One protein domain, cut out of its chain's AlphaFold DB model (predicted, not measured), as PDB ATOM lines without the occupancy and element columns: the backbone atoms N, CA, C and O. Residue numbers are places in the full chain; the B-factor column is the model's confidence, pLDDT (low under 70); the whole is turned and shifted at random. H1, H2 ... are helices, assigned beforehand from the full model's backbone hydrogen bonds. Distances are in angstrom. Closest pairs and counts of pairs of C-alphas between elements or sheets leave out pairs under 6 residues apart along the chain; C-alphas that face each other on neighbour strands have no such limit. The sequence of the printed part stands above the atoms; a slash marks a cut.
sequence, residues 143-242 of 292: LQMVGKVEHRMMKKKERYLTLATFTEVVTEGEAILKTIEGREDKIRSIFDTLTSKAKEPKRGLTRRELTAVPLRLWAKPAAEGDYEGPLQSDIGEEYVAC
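This is residues 143 to 242 of the 292 residues of the protein "Hypothetical protein" of Noctiluca scintillans (UniProt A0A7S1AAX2). Four helices, H1, H2, H4 and H6, make a four-cornered cluster in which H4 and H6 lie side by side and the others mostly cross. The short H5 packs on H1 towards one end, the short H3 sits near the ends of H2, H4 and H6 at the other, and residues 225 to 242 form a long stretch with no named element. The printed part has 100 residues with six named helices, H1 to H6 in order along the chain, and no named strand; its class is all helix. It is compact, with a radius of gyration of the C-alphas of 12.8 A, and spans 38 by 28 by 23 A.

H1, residues 143 to 156, touches H2, residues 163 to 170, with residues 148 to 153 alone; the closest C-alphas, of Val 149 and Val 169, are 6.4 A apart, at a steep tilt of 49 degrees, opposite ways. H3, residues 176 to 179, is close to H2 but not clearly touching, with the C-alphas of Val 170 and Leu 177 closest at 6.4 A. H4, residues 183 to 195, touches H2 with residues 187 to 191 alone, about perpendicular at 74 degrees; the closest C-alphas, of Thr 167 and Ile 187, are 6.6 A apart. H3 and H4 only just touch, with 3 pairs of C-alphas within 8 A, and only at the corner; the closest C-alphas, of Leu 177 and Arg 183, are 5.9 A apart. H5, residues 207 to 210, touches H1, closest at the C-alphas of Glu 150 and Arg 207, 6.0 A. H6, residues 215 to 224, touches H4 at a shallow tilt of 16 degrees, opposite ways; H4 does so with residues 190 to 194 alone, and the closest C-alphas, of Leu 194 and Leu 217, are 6.8 A apart. H6 also touches residues 143 to 146 of H1, about perpendicular at 77 degrees, with the C-alphas of Met 145 and Ala 222 closest at 5.5 A. H1 and H4 are apart. Every O i to N i+4 pair is within hydrogen-bond range in H1, H2 and H4, against 4 of 6 in H6; H3 and H5 are too short for such a pair.

H1 begins at C-alpha 143, (-7.542, 13.213, 106.982), and measures 20.0 A from first to last C-alpha. H2 measures 10.4 A, H3 5.7 A, H4 17.9 A and H5 5.5 A. H6 measures 14.7 A and ends at C-alpha 224, (4.257, 5.423, 103.796).

The two C-alphas farthest apart, of Glu 200 and Gln 232, are 39.4 A apart. The link from H4 to H5, 11 residues, is long. The printed part has no cut. The mean pLDDT of the printed part is 93.7, and no printed residue is under 70.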
ATOM      1  N   LEU A 143      -7.024  12.249 106.005       88.50
ATOM      2  CA  LEU A 143      -7.542  13.213 106.982       88.50
ATOM      3  C   LEU A 143      -6.987  12.942 108.381       88.50
ATOM      4  O   LEU A 143      -6.660  13.890 109.098       88.50
ATOM      5  N   GLN A 144      -6.817  11.675 108.765       88.94
ATOM      6  CA  GLN A 144      -6.149  11.345 110.026       88.94
ATOM      7  C   GLN A 144      -4.681  11.782 110.006       88.94
ATOM      8  O   GLN A 144      -4.210  12.364 110.987       88.94
ATOM      9  N   MET A 145      -3.974  11.599 108.884       94.38
ATOM     10  CA  MET A 145      -2.610  12.117 108.719       94.38
ATOM     11  C   MET A 145      -2.569  13.649 108.852       94.38
ATOM     12  O   MET A 145      -1.732  14.183 109.585       94.38
ATOM     13  N   VAL A 146      -3.515  14.366 108.235       95.69
ATOM     14  CA  VAL A 146      -3.670  15.823 108.409       95.69
ATOM     15  C   VAL A 146      -3.865  16.190 109.882       95.69
ATOM     16  O   VAL A 146      -3.152  17.056 110.399       95.69
ATOM     17  N   GLY A 147      -4.777  15.509 110.579       95.50
ATOM     18  CA  GLY A 147      -5.039  15.731 112.002       95.50
ATOM     19  C   GLY A 147      -3.812  15.456 112.877       95.50
ATOM     20  O   GLY A 147      -3.514  16.224 113.794       95.50
ATOM     21  N   LYS A 148      -3.041  14.413 112.556       96.12
ATOM     22  CA  LYS A 148      -1.784  14.060 113.232       96.12
ATOM     23  C   LYS A 148      -0.728  15.156 113.071       96.12
ATOM     24  O   LYS A 148      -0.096  15.558 114.056       96.12
ATOM     25  N   VAL A 149      -0.567  15.681 111.854       97.94
ATOM     26  CA  VAL A 149       0.323  16.814 111.562       97.94
ATOM     27  C   VAL A 149      -0.128  18.064 112.312       97.94
ATOM     28  O   VAL A 149       0.681  18.692 113.004       97.94
ATOM     29  N   GLU A 150      -1.417  18.405 112.246       98.19
ATOM     30  CA  GLU A 150      -1.970  19.565 112.946       98.19
ATOM     31  C   GLU A 150      -1.738  19.468 114.460       98.19
ATOM     32  O   GLU A 150      -1.272  20.422 115.092       98.19
ATOM     33  N   HIS A 151      -2.009  18.299 115.045       97.81
ATOM     34  CA  HIS A 151      -1.796  18.046 116.463       97.81
ATOM     35  C   HIS A 151      -0.330  18.249 116.863       97.81
ATOM     36  O   HIS A 151      -0.042  18.904 117.873       97.81
ATOM     37  N   ARG A 152       0.619  17.757 116.055       98.00
ATOM     38  CA  ARG A 152       2.052  17.947 116.323       98.00
ATOM     39  C   ARG A 152       2.456  19.419 116.236       98.00
ATOM     40  O   ARG A 152       3.169  19.894 117.124       98.00
ATOM     41  N   MET A 153       1.953  20.160 115.244       98.25
ATOM     42  CA  MET A 153       2.170  21.609 115.140       98.25
ATOM     43  C   MET A 153       1.641  22.351 116.372       98.25
ATOM     44  O   MET A 153       2.334  23.213 116.915       98.25
ATOM     45  N   MET A 154       0.446  21.999 116.864       97.75
ATOM     46  CA  MET A 154      -0.120  22.587 118.085       97.75
ATOM     47  C   MET A 154       0.762  22.336 119.305       97.75
ATOM     48  O   MET A 154       1.081  23.277 120.035       97.75
ATOM     49  N   LYS A 155       1.196  21.086 119.503       98.00
ATOM     50  CA  LYS A 155       2.063  20.696 120.623       98.00
ATOM     51  C   LYS A 155       3.377  21.482 120.625       98.00
ATOM     52  O   LYS A 155       3.842  21.895 121.686       98.00
ATOM     53  N   LYS A 156       3.943  21.735 119.444       98.19
ATOM     54  CA  LYS A 156       5.170  22.527 119.265       98.19
ATOM     55  C   LYS A 156       4.946  24.038 119.167       98.19
ATOM     56  O   LYS A 156       5.917  24.785 119.095       98.19
ATOM     57  N   LYS A 157       3.690  24.500 119.192       98.00
ATOM     58  CA  LYS A 157       3.302  25.909 118.999       98.00
ATOM     59  C   LYS A 157       3.818  26.491 117.672       98.00
ATOM     60  O   LYS A 157       4.157  27.670 117.589       98.00
ATOM     61  N   GLU A 158       3.866  25.669 116.626       97.69
ATOM     62  CA  GLU A 158       4.287  26.084 115.290       97.69
ATOM     63  C   GLU A 158       3.145  26.779 114.543       97.69
ATOM     64  O   GLU A 158       2.028  26.266 114.442       97.69
ATOM     65  N   ARG A 159       3.431  27.957 113.979       97.25
ATOM     66  CA  ARG A 159       2.481  28.663 113.106       97.25
ATOM     67  C   ARG A 159       2.436  28.066 111.696       97.25
ATOM     68  O   ARG A 159       1.373  28.072 111.078       97.25
ATOM     69  N   TYR A 160       3.577  27.587 111.212       98.38
ATOM     70  CA  TYR A 160       3.752  26.987 109.896       98.38
ATOM     71  C   TYR A 160       4.395  25.611 110.051       98.38
ATOM     72  O   TYR A 160       5.254  25.441 110.917       98.38
ATOM     73  N   LEU A 161       3.975  24.649 109.231       98.50
ATOM     74  CA  LEU A 161       4.508  23.296 109.219       98.50
ATOM     75  C   LEU A 161       5.980  23.336 108.813       98.50
ATOM     76  O   LEU A 161       6.314  23.755 107.705       98.50
ATOM     77  N   THR A 162       6.852  22.881 109.709       98.44
ATOM     78  CA  THR A 162       8.286  22.762 109.437       98.44
ATOM     79  C   THR A 162       8.626  21.370 108.912       98.44
ATOM     80  O   THR A 162       7.966  20.387 109.259       98.44
ATOM     81  N   LEU A 163       9.702  21.259 108.124       98.44
ATOM     82  CA  LEU A 163      10.209  19.957 107.676       98.44
ATOM     83  C   LEU A 163      10.552  19.051 108.867       98.44
ATOM     84  O   LEU A 163      10.299  17.854 108.815       98.44
ATOM     85  N   ALA A 164      11.080  19.616 109.957       98.38
ATOM     86  CA  ALA A 164      11.403  18.862 111.167       98.38
ATOM     87  C   ALA A 164      10.154  18.237 111.808       98.38
ATOM     88  O   ALA A 164      10.159  17.061 112.162       98.38
ATOM     89  N   THR A 165       9.066  19.001 111.926       98.50
ATOM     90  CA  THR A 165       7.791  18.490 112.448       98.50
ATOM     91  C   THR A 165       7.146  17.485 111.515       98.50
ATOM     92  O   THR A 165       6.660  16.461 111.987       98.50
ATOM     93  N   PHE A 166       7.178  17.734 110.208       98.56
ATOM     94  CA  PHE A 166       6.678  16.775 109.232       98.56
ATOM     95  C   PHE A 166       7.452  15.452 109.296       98.56
ATOM     96  O   PHE A 166       6.841  14.399 109.435       98.56
ATOM     97  N   THR A 167       8.788  15.517 109.312       98.50
ATOM     98  CA  THR A 167       9.679  14.351 109.442       98.50
ATOM     99  C   THR A 167       9.351  13.542 110.693       98.50
ATOM    100  O   THR A 167       9.201  12.330 110.610       98.50
ATOM    101  N   GLU A 168       9.183  14.193 111.848       98.19
ATOM    102  CA  GLU A 168       8.819  13.512 113.098       98.19
ATOM    103  C   GLU A 168       7.479  12.771 113.001       98.19
ATOM    104  O   GLU A 168       7.339  11.682 113.548       98.19
ATOM    105  N   VAL A 169       6.496  13.339 112.297       98.06
ATOM    106  CA  VAL A 169       5.169  12.726 112.142       98.06
ATOM    107  C   VAL A 169       5.210  11.501 111.231       98.06
ATOM    108  O   VAL A 169       4.607  10.480 111.570       98.06
ATOM    109  N   VAL A 170       5.909  11.600 110.096       97.62
ATOM    110  CA  VAL A 170       5.940  10.547 109.065       97.62
ATOM    111  C   VAL A 170       6.986   9.461 109.326       97.62
ATOM    112  O   VAL A 170       7.050   8.489 108.589       97.62
ATOM    113  N   THR A 171       7.811   9.602 110.367       97.69
ATOM    114  CA  THR A 171       8.804   8.587 110.778       97.69
ATOM    115  C   THR A 171       8.486   7.947 112.133       97.69
ATOM    116  O   THR A 171       9.320   7.250 112.713       97.69
ATOM    117  N   GLU A 172       7.284   8.186 112.662       96.31
ATOM    118  CA  GLU A 172       6.826   7.603 113.923       96.31
ATOM    119  C   GLU A 172       6.606   6.086 113.799       96.31
ATOM    120  O   GLU A 172       6.249   5.587 112.735       96.31
ATOM    121  N   GLY A 173       6.807   5.348 114.895       94.00
ATOM    122  CA  GLY A 173       6.535   3.908 114.944       94.00
ATOM    123  C   GLY A 173       7.380   3.093 113.962       94.00
ATOM    124  O   GLY A 173       8.612   3.214 113.957       94.00
ATOM    125  N   GLU A 174       6.714   2.257 113.171       92.75
ATOM    126  CA  GLU A 174       7.276   1.340 112.172       92.75
ATOM    127  C   GLU A 174       7.133   1.854 110.728       92.75
ATOM    128  O   GLU A 174       7.299   1.090 109.781       92.75
ATOM    129  N   ALA A 175       6.868   3.152 110.546       94.44
ATOM    130  CA  ALA A 175       6.656   3.764 109.235       94.44
ATOM    131  C   ALA A 175       7.718   3.410 108.186       94.44
ATOM    132  O   ALA A 175       8.922   3.411 108.460       94.44
ATOM    133  N   ILE A 176       7.274   3.210 106.942       94.19
ATOM    134  CA  ILE A 176       8.140   2.935 105.788       94.19
ATOM    135  C   ILE A 176       9.163   4.069 105.633       94.19
ATOM    136  O   ILE A 176      10.372   3.833 105.586       94.19
ATOM    137  N   LEU A 177       8.707   5.324 105.697       95.62
ATOM    138  CA  LEU A 177       9.558   6.520 105.594       95.62
ATOM    139  C   LEU A 177      10.639   6.616 106.688       95.62
ATOM    140  O   LEU A 177      11.596   7.377 106.543       95.62
ATOM    141  N   LYS A 178      10.537   5.847 107.779       95.81
ATOM    142  CA  LYS A 178      11.578   5.777 108.812       95.81
ATOM    143  C   LYS A 178      12.794   4.973 108.352       95.81
ATOM    144  O   LYS A 178      13.909   5.302 108.762       95.81
ATOM    145  N   THR A 179      12.598   3.920 107.563       90.81
ATOM    146  CA  THR A 179      13.613   2.871 107.343       90.81
ATOM    147  C   THR A 179      14.132   2.778 105.911       90.81
ATOM    148  O   THR A 179      15.203   2.208 105.712       90.81
ATOM    149  N   ILE A 180      13.442   3.365 104.932       92.19
ATOM    150  CA  ILE A 180      13.864   3.317 103.526       92.19
ATOM    151  C   ILE A 180      15.179   4.062 103.246       92.19
ATOM    152  O   ILE A 180      15.511   5.071 103.878       92.19
ATOM    153  N   GLU A 181      15.910   3.586 102.238       92.12
ATOM    154  CA  GLU A 181      17.067   4.287 101.681       92.12
ATOM    155  C   GLU A 181      16.638   5.618 101.037       92.12
ATOM    156  O   GLU A 181      15.542   5.738 100.491       92.12
ATOM    157  N   GLY A 182      17.472   6.658 101.150       93.88
ATOM    158  CA  GLY A 182      17.149   7.984 100.607       93.88
ATOM    159  C   GLY A 182      15.980   8.695 101.308       93.88
ATOM    160  O   GLY A 182      15.441   9.664 100.771       93.88
ATOM    161  N   ARG A 183      15.579   8.251 102.513       94.94
ATOM    162  CA  ARG A 183      14.417   8.799 103.240       94.94
ATOM    163  C   ARG A 183      14.408  10.320 103.371       94.94
ATOM    164  O   ARG A 183      13.342  10.917 103.320       94.94
ATOM    165  N   GLU A 184      15.563  10.961 103.552       96.81
ATOM    166  CA  GLU A 184      15.628  12.412 103.762       96.81
ATOM    167  C   GLU A 184      15.164  13.178 102.521       96.81
ATOM    168  O   GLU A 184      14.349  14.096 102.631       96.81
ATOM    169  N   ASP A 185      15.621  12.751 101.344       97.56
ATOM    170  CA  ASP A 185      15.231  13.340 100.064       97.56
ATOM    171  C   ASP A 185      13.767  13.044  99.749       97.56
ATOM    172  O   ASP A 185      13.033  13.926  99.301       97.56
ATOM    173  N   LYS A 186      13.304  11.830 100.062       95.88
ATOM    174  CA  LYS A 186      11.910  11.439  99.845       95.88
ATOM    175  C   LYS A 186      10.945  12.206 100.753       95.88
ATOM    176  O   LYS A 186       9.970  12.774 100.266       95.88
ATOM    177  N   ILE A 187      11.239  12.317 102.050       98.06
ATOM    178  CA  ILE A 187      10.443  13.116 102.998       98.06
ATOM    179  C   ILE A 187      10.442  14.589 102.585       98.06
ATOM    180  O   ILE A 187       9.388  15.226 102.606       98.06
ATOM    181  N   ARG A 188      11.595  15.128 102.172       97.94
ATOM    182  CA  ARG A 188      11.699  16.499 101.656       97.94
ATOM    183  C   ARG A 188      10.850  16.695 100.404       97.94
ATOM    184  O   ARG A 188      10.098  17.658 100.350       97.94
ATOM    185  N   SER A 189      10.904  15.774  99.447       97.00
ATOM    186  CA  SER A 189      10.097  15.832  98.224       97.00
ATOM    187  C   SER A 189       8.592  15.838  98.522       97.00
ATOM    188  O   SER A 189       7.847  16.655  97.967       97.00
ATOM    189  N   ILE A 190       8.139  14.995  99.457       96.38
ATOM    190  CA  ILE A 190       6.739  14.981  99.906       96.38
ATOM    191  C   ILE A 190       6.386  16.315 100.579       96.38
ATOM    192  O   ILE A 190       5.366  16.924 100.255       96.38
ATOM    193  N   PHE A 191       7.241  16.807 101.477       98.06
ATOM    194  CA  PHE A 191       7.051  18.085 102.161       98.06
ATOM    195  C   PHE A 191       6.958  19.264 101.183       98.06
ATOM    196  O   PHE A 191       6.045  20.084 101.289       98.06
ATOM    197  N   ASP A 192       7.861  19.340 100.208       97.31
ATOM    198  CA  ASP A 192       7.884  20.386  99.184       97.31
ATOM    199  C   ASP A 192       6.611  20.330  98.326       97.31
ATOM    200  O   ASP A 192       5.987  21.359  98.056       97.31
ATOM    201  N   THR A 193       6.152  19.123  97.979       95.31
ATOM    202  CA  THR A 193       4.891  18.919  97.251       95.31
ATOM    203  C   THR A 193       3.697  19.466  98.036       95.31
ATOM    204  O   THR A 193       2.894  20.222  97.483       95.31
ATOM    205  N   LEU A 194       3.584  19.153  99.330       96.12
ATOM    206  CA  LEU A 194       2.492  19.642 100.177       96.12
ATOM    207  C   LEU A 194       2.570  21.166 100.368       96.12
ATOM    208  O   LEU A 194       1.583  21.880 100.185       96.12
ATOM    209  N   THR A 195       3.755  21.683 100.699       97.31
ATOM    210  CA  THR A 195       3.962  23.114 100.977       97.31
ATOM    211  C   THR A 195       3.874  23.996  99.737       97.31
ATOM    212  O   THR A 195       3.561  25.181  99.869       97.31
ATOM    213  N   SER A 196       4.009  23.435  98.530       96.19
ATOM    214  CA  SER A 196       3.724  24.140  97.271       96.19
ATOM    215  C   SER A 196       2.292  24.686  97.186       96.19
ATOM    216  O   SER A 196       2.040  25.631  96.440       96.19
ATOM    217  N   LYS A 197       1.357  24.116  97.959       95.56
ATOM    218  CA  LYS A 197      -0.045  24.547  98.023       95.56
ATOM    219  C   LYS A 197      -0.301  25.627  99.087       95.56
ATOM    220  O   LYS A 197      -1.424  26.116  99.190       95.56
ATOM    221  N   ALA A 198       0.706  26.015  99.873       96.75
ATOM    222  CA  ALA A 198       0.587  27.096 100.852       96.75
ATOM    223  C   ALA A 198       0.533  28.471 100.169       96.75
ATOM    224  O   ALA A 198       1.125  28.674  99.108       96.75
ATOM    225  N   LYS A 199      -0.086  29.467 100.817       96.38
ATOM    226  CA  LYS A 199      -0.033  30.863 100.338       96.38
ATOM    227  C   LYS A 199       1.387  31.434 100.346       96.38
ATOM    228  O   LYS A 199       1.723  32.261  99.505       96.38
ATOM    229  N   GLU A 200       2.217  30.994 101.291       95.25
ATOM    230  CA  GLU A 200       3.631  31.363 101.410       95.25
ATOM    231  C   GLU A 200       4.509  30.089 101.391       95.25
ATOM    232  O   GLU A 200       4.980  29.672 102.452       95.25
ATOM    233  N   PRO A 201       4.775  29.460 100.223       94.56
ATOM    234  CA  PRO A 201       5.408  28.133 100.149       94.56
ATOM    235  C   PRO A 201       6.722  28.002 100.927       94.56
ATOM    236  O   PRO A 201       6.947  27.018 101.621       94.56
ATOM    237  N   LYS A 202       7.559  29.049 100.910       94.06
ATOM    238  CA  LYS A 202       8.842  29.079 101.636       94.06
ATOM    239  C   LYS A 202       8.708  28.988 103.160       94.06
ATOM    240  O   LYS A 202       9.692  28.698 103.831       94.06
ATOM    241  N   ARG A 203       7.536  29.305 103.716       94.88
ATOM    242  CA  ARG A 203       7.278  29.252 105.161       94.88
ATOM    243  C   ARG A 203       6.626  27.942 105.586       94.88
ATOM    244  O   ARG A 203       6.724  27.609 106.760       94.88
ATOM    245  N   GLY A 204       6.005  27.222 104.655       96.19
ATOM    246  CA  GLY A 204       5.222  26.018 104.915       96.19
ATOM    247  C   GLY A 204       3.723  26.294 105.058       96.19
ATOM    248  O   GLY A 204       3.258  27.424 104.916       96.19
ATOM    249  N   LEU A 205       2.957  25.240 105.340       98.31
ATOM    250  CA  LEU A 205       1.501  25.302 105.506       98.31
ATOM    251  C   LEU A 205       1.131  25.802 106.903       98.31
ATOM    252  O   LEU A 205       1.645  25.305 107.904       98.31
ATOM    253  N   THR A 206       0.200  26.740 107.009       98.12
ATOM    254  CA  THR A 206      -0.473  27.022 108.284       98.12
ATOM    255  C   THR A 206      -1.467  25.914 108.626       98.12
ATOM    256  O   THR A 206      -1.934  25.188 107.752       98.12
ATOM    257  N   ARG A 207      -1.880  25.831 109.897       95.12
ATOM    258  CA  ARG A 207      -2.896  24.856 110.345       95.12
ATOM    259  C   ARG A 207      -4.187  24.882 109.518       95.12
ATOM    260  O   ARG A 207      -4.730  23.836 109.203       95.12
ATOM    261  N   ARG A 208      -4.648  26.077 109.130       94.19
ATOM    262  CA  ARG A 208      -5.854  26.247 108.298       94.19
ATOM    263  C   ARG A 208      -5.652  25.810 106.849       94.19
ATOM    264  O   ARG A 208      -6.630  25.564 106.162       94.19
ATOM    265  N   GLU A 209      -4.411  25.782 106.373       97.19
ATOM    266  CA  GLU A 209      -4.095  25.379 105.003       97.19
ATOM    267  C   GLU A 209      -3.912  23.866 104.877       97.19
ATOM    268  O   GLU A 209      -4.072  23.357 103.776       97.19
ATOM    269  N   LEU A 210      -3.643  23.137 105.971       96.38
ATOM    270  CA  LEU A 210      -3.472  21.679 105.934       96.38
ATOM    271  C   LEU A 210      -4.675  20.965 105.293       96.38
ATOM    272  O   LEU A 210      -4.487  20.115 104.427       96.38
ATOM    273  N   THR A 211      -5.896  21.357 105.667       90.94
ATOM    274  CA  THR A 211      -7.149  20.796 105.131       90.94
ATOM    275  C   THR A 211      -7.518  21.329 103.746       90.94
ATOM    276  O   THR A 211      -8.382  20.763 103.086       90.94
ATOM    277  N   ALA A 212      -6.875  22.408 103.289       91.88
ATOM    278  CA  ALA A 212      -7.067  22.954 101.947       91.88
ATOM    279  C   ALA A 212      -6.164  22.275 100.902       91.88
ATOM    280  O   ALA A 212      -6.402  22.404  99.700       91.88
ATOM    281  N   VAL A 213      -5.118  21.565 101.341       92.38
ATOM    282  CA  VAL A 213      -4.306  20.730 100.454       92.38
ATOM    283  C   VAL A 213      -5.162  19.559  99.963       92.38
ATOM    284  O   VAL A 213      -5.776  18.881 100.788       92.38
ATOM    285  N   PRO A 214      -5.191  19.270  98.647       89.31
ATOM    286  CA  PRO A 214      -5.968  18.150  98.133       89.31
ATOM    287  C   PRO A 214      -5.603  16.821  98.804       89.31
ATOM    288  O   PRO A 214      -4.427  16.457  98.845       89.31
ATOM    289  N   LEU A 215      -6.608  16.071  99.273       86.62
ATOM    290  CA  LEU A 215      -6.405  14.840 100.053       86.62
ATOM    291  C   LEU A 215      -5.556  13.783  99.342       86.62
ATOM    292  O   LEU A 215      -4.757  13.113  99.988       86.62
ATOM    293  N   ARG A 216      -5.622  13.697  98.007       85.94
ATOM    294  CA  ARG A 216      -4.755  12.801  97.220       85.94
ATOM    295  C   ARG A 216      -3.255  13.015  97.475       85.94
ATOM    296  O   ARG A 216      -2.479  12.073  97.385       85.94
ATOM    297  N   LEU A 217      -2.831  14.242  97.802       90.25
ATOM    298  CA  LEU A 217      -1.424  14.544  98.096       90.25
ATOM    299  C   LEU A 217      -1.024  14.065  99.496       90.25
ATOM    300  O   LEU A 217       0.149  13.799  99.743       90.25
ATOM    301  N   TRP A 218      -2.000  13.907 100.391       92.56
ATOM    302  CA  TRP A 218      -1.819  13.304 101.707       92.56
ATOM    303  C   TRP A 218      -1.811  11.774 101.666       92.56
ATOM    304  O   TRP A 218      -1.335  11.163 102.616       92.56
ATOM    305  N   ALA A 219      -2.251  11.143 100.573       90.44
ATOM    306  CA  ALA A 219      -2.254   9.686 100.440       90.44
ATOM    307  C   ALA A 219      -0.855   9.071 100.610       90.44
ATOM    308  O   ALA A 219      -0.700   8.093 101.333       90.44
ATOM    309  N   LYS A 220       0.179   9.674 100.001       92.75
ATOM    310  CA  LYS A 220       1.561   9.179 100.107       92.75
ATOM    311  C   LYS A 220       2.101   9.222 101.538       92.75
ATOM    312  O   LYS A 220       2.529   8.178 102.021       92.75
ATOM    313  N   PRO A 221       2.088  10.370 102.249       95.12
ATOM    314  CA  PRO A 221       2.527  10.380 103.636       95.12
ATOM    315  C   PRO A 221       1.619   9.549 104.541       95.12
ATOM    316  O   PRO A 221       2.136   8.980 105.487       95.12
ATOM    317  N   ALA A 222       0.316   9.439 104.268       93.00
ATOM    318  CA  ALA A 222      -0.577   8.596 105.061       93.00
ATOM    319  C   ALA A 222      -0.236   7.103 104.931       93.00
ATOM    320  O   ALA A 222      -0.165   6.415 105.943       93.00
ATOM    321  N   ALA A 223       0.059   6.634 103.715       92.00
ATOM    322  CA  ALA A 223       0.431   5.247 103.469       92.00
ATOM    323  C   ALA A 223       1.862   4.923 103.927       92.00
ATOM    324  O   ALA A 223       2.090   4.000 104.702       92.00
ATOM    325  N   GLU A 224       2.848   5.714 103.502       94.44
ATOM    326  CA  GLU A 224       4.257   5.423 103.796       94.44
ATOM    327  C   GLU A 224       4.706   5.920 105.184       94.44
ATOM    328  O   GLU A 224       5.737   5.493 105.708       94.44
ATOM    329  N   GLY A 225       3.948   6.839 105.784       94.75
ATOM    330  CA  GLY A 225       4.165   7.382 107.127       94.75
ATOM    331  C   GLY A 225       3.275   6.753 108.199       94.75
ATOM    332  O   GLY A 225       3.185   7.300 109.304       94.75
ATOM    333  N   ASP A 226       2.593   5.649 107.879       92.19
ATOM    334  CA  ASP A 226       1.776   4.909 108.837       92.19
ATOM    335  C   ASP A 226       2.655   4.352 109.961       92.19
ATOM    336  O   ASP A 226       3.634   3.647 109.725       92.19
ATOM    337  N   TYR A 227       2.309   4.663 111.205       91.19
ATOM    338  CA  TYR A 227       3.116   4.282 112.360       91.19
ATOM    339  C   TYR A 227       3.079   2.771 112.642       91.19
ATOM    340  O   TYR A 227       3.902   2.291 113.422       91.19
ATOM    341  N   GLU A 228       2.157   2.033 112.020       87.06
ATOM    342  CA  GLU A 228       2.058   0.570 112.103       87.06
ATOM    343  C   GLU A 228       2.946  -0.165 111.097       87.06
ATOM    344  O   GLU A 228       3.035  -1.390 111.139       87.06
ATOM    345  N   GLY A 229       3.586   0.573 110.190       88.06
ATOM    346  CA  GLY A 229       4.468   0.005 109.183       88.06
ATOM    347  C   GLY A 229       3.751  -0.703 108.027       88.06
ATOM    348  O   GLY A 229       2.515  -0.731 107.953       88.06
ATOM    349  N   PRO A 230       4.538  -1.240 107.077       87.56
ATOM    350  CA  PRO A 230       4.020  -1.832 105.850       87.56
ATOM    351  C   PRO A 230       3.166  -3.072 106.127       87.56
ATOM    352  O   PRO A 230       3.432  -3.851 107.047       87.56
ATOM    353  N   LEU A 231       2.160  -3.290 105.283       83.06
ATOM    354  CA  LEU A 231       1.540  -4.603 105.135       83.06
ATOM    355  C   LEU A 231       2.566  -5.577 104.543       83.06
ATOM    356  O   LEU A 231       3.463  -5.181 103.800       83.06
ATOM    357  N   GLN A 232       2.428  -6.869 104.844       79.38
ATOM    358  CA  GLN A 232       3.393  -7.878 104.393       79.38
ATOM    359  C   GLN A 232       3.512  -7.948 102.859       79.38
ATOM    360  O   GLN A 232       4.597  -8.216 102.348       79.38
ATOM    361  N   SER A 233       2.420  -7.679 102.135       76.94
ATOM    362  CA  SER A 233       2.392  -7.614 100.668       76.94
ATOM    363  C   SER A 233       3.131  -6.412 100.080       76.94
ATOM    364  O   SER A 233       3.453  -6.438  98.899       76.94
ATOM    365  N   ASP A 234       3.401  -5.386 100.888       84.00
ATOM    366  CA  ASP A 234       3.876  -4.079 100.423       84.00
ATOM    367  C   ASP A 234       5.322  -3.803 100.865       84.00
ATOM    368  O   ASP A 234       5.846  -2.699 100.699       84.00
ATOM    369  N   ILE A 235       5.990  -4.794 101.462       85.00
ATOM    370  CA  ILE A 235       7.389  -4.672 101.870       85.00
ATOM    371  C   ILE A 235       8.255  -4.470 100.624       85.00
ATOM    372  O   ILE A 235       8.371  -5.355  99.781       85.00
ATOM    373  N   GLY A 236       8.921  -3.316 100.558       85.94
ATOM    374  CA  GLY A 236       9.775  -2.936  99.430       85.94
ATOM    375  C   GLY A 236       9.039  -2.207  98.304       85.94
ATOM    376  O   GLY A 236       9.691  -1.754  97.366       85.94
ATOM    377  N   GLU A 237       7.721  -2.040  98.418       89.69
ATOM    378  CA  GLU A 237       6.912  -1.299  97.456       89.69
ATOM    379  C   GLU A 237       6.836   0.197  97.809       89.69
ATOM    380  O   GLU A 237       7.031   0.621  98.952       89.69
ATOM    381  N   GLU A 238       6.534   1.026  96.808       89.00
ATOM    382  CA  GLU A 238       6.365   2.475  96.960       89.00
ATOM    383  C   GLU A 238       4.980   2.919  96.487       89.00
ATOM    384  O   GLU A 238       4.476   2.430  95.476       89.00
ATOM    385  N   TYR A 239       4.370   3.886  97.181       88.62
ATOM    386  CA  TYR A 239       3.112   4.454  96.718       88.62
ATOM    387  C   TYR A 239       3.344   5.411  95.547       88.62
ATOM    388  O   TYR A 239       4.002   6.453  95.676       88.62
ATOM    389  N   VAL A 240       2.740   5.085  94.408       87.00
ATOM    390  CA  VAL A 240       2.733   5.940  93.223       87.00
ATOM    391  C   VAL A 240       1.558   6.909  93.333       87.00
ATOM    392  O   VAL A 240       0.402   6.538  93.147       87.00
ATOM    393  N   ALA A 241       1.850   8.167  93.661       80.50
ATOM    394  CA  ALA A 241       0.818   9.188  93.783       80.50
ATOM    395  C   ALA A 241       0.162   9.488  92.425       80.50
ATOM    396  O   ALA A 241       0.842   9.598  91.406       80.50
ATOM    397  N   CYS A 242      -1.159   9.685  92.433       76.69
ATOM    398  CA  CYS A 242      -1.882  10.211  91.280       76.69
ATOM    399  C   CYS A 242      -1.492  11.679  91.064       76.69
ATOM    400  O   CYS A 242      -1.773  12.534  91.913       76.69
TER     401      CYS A 242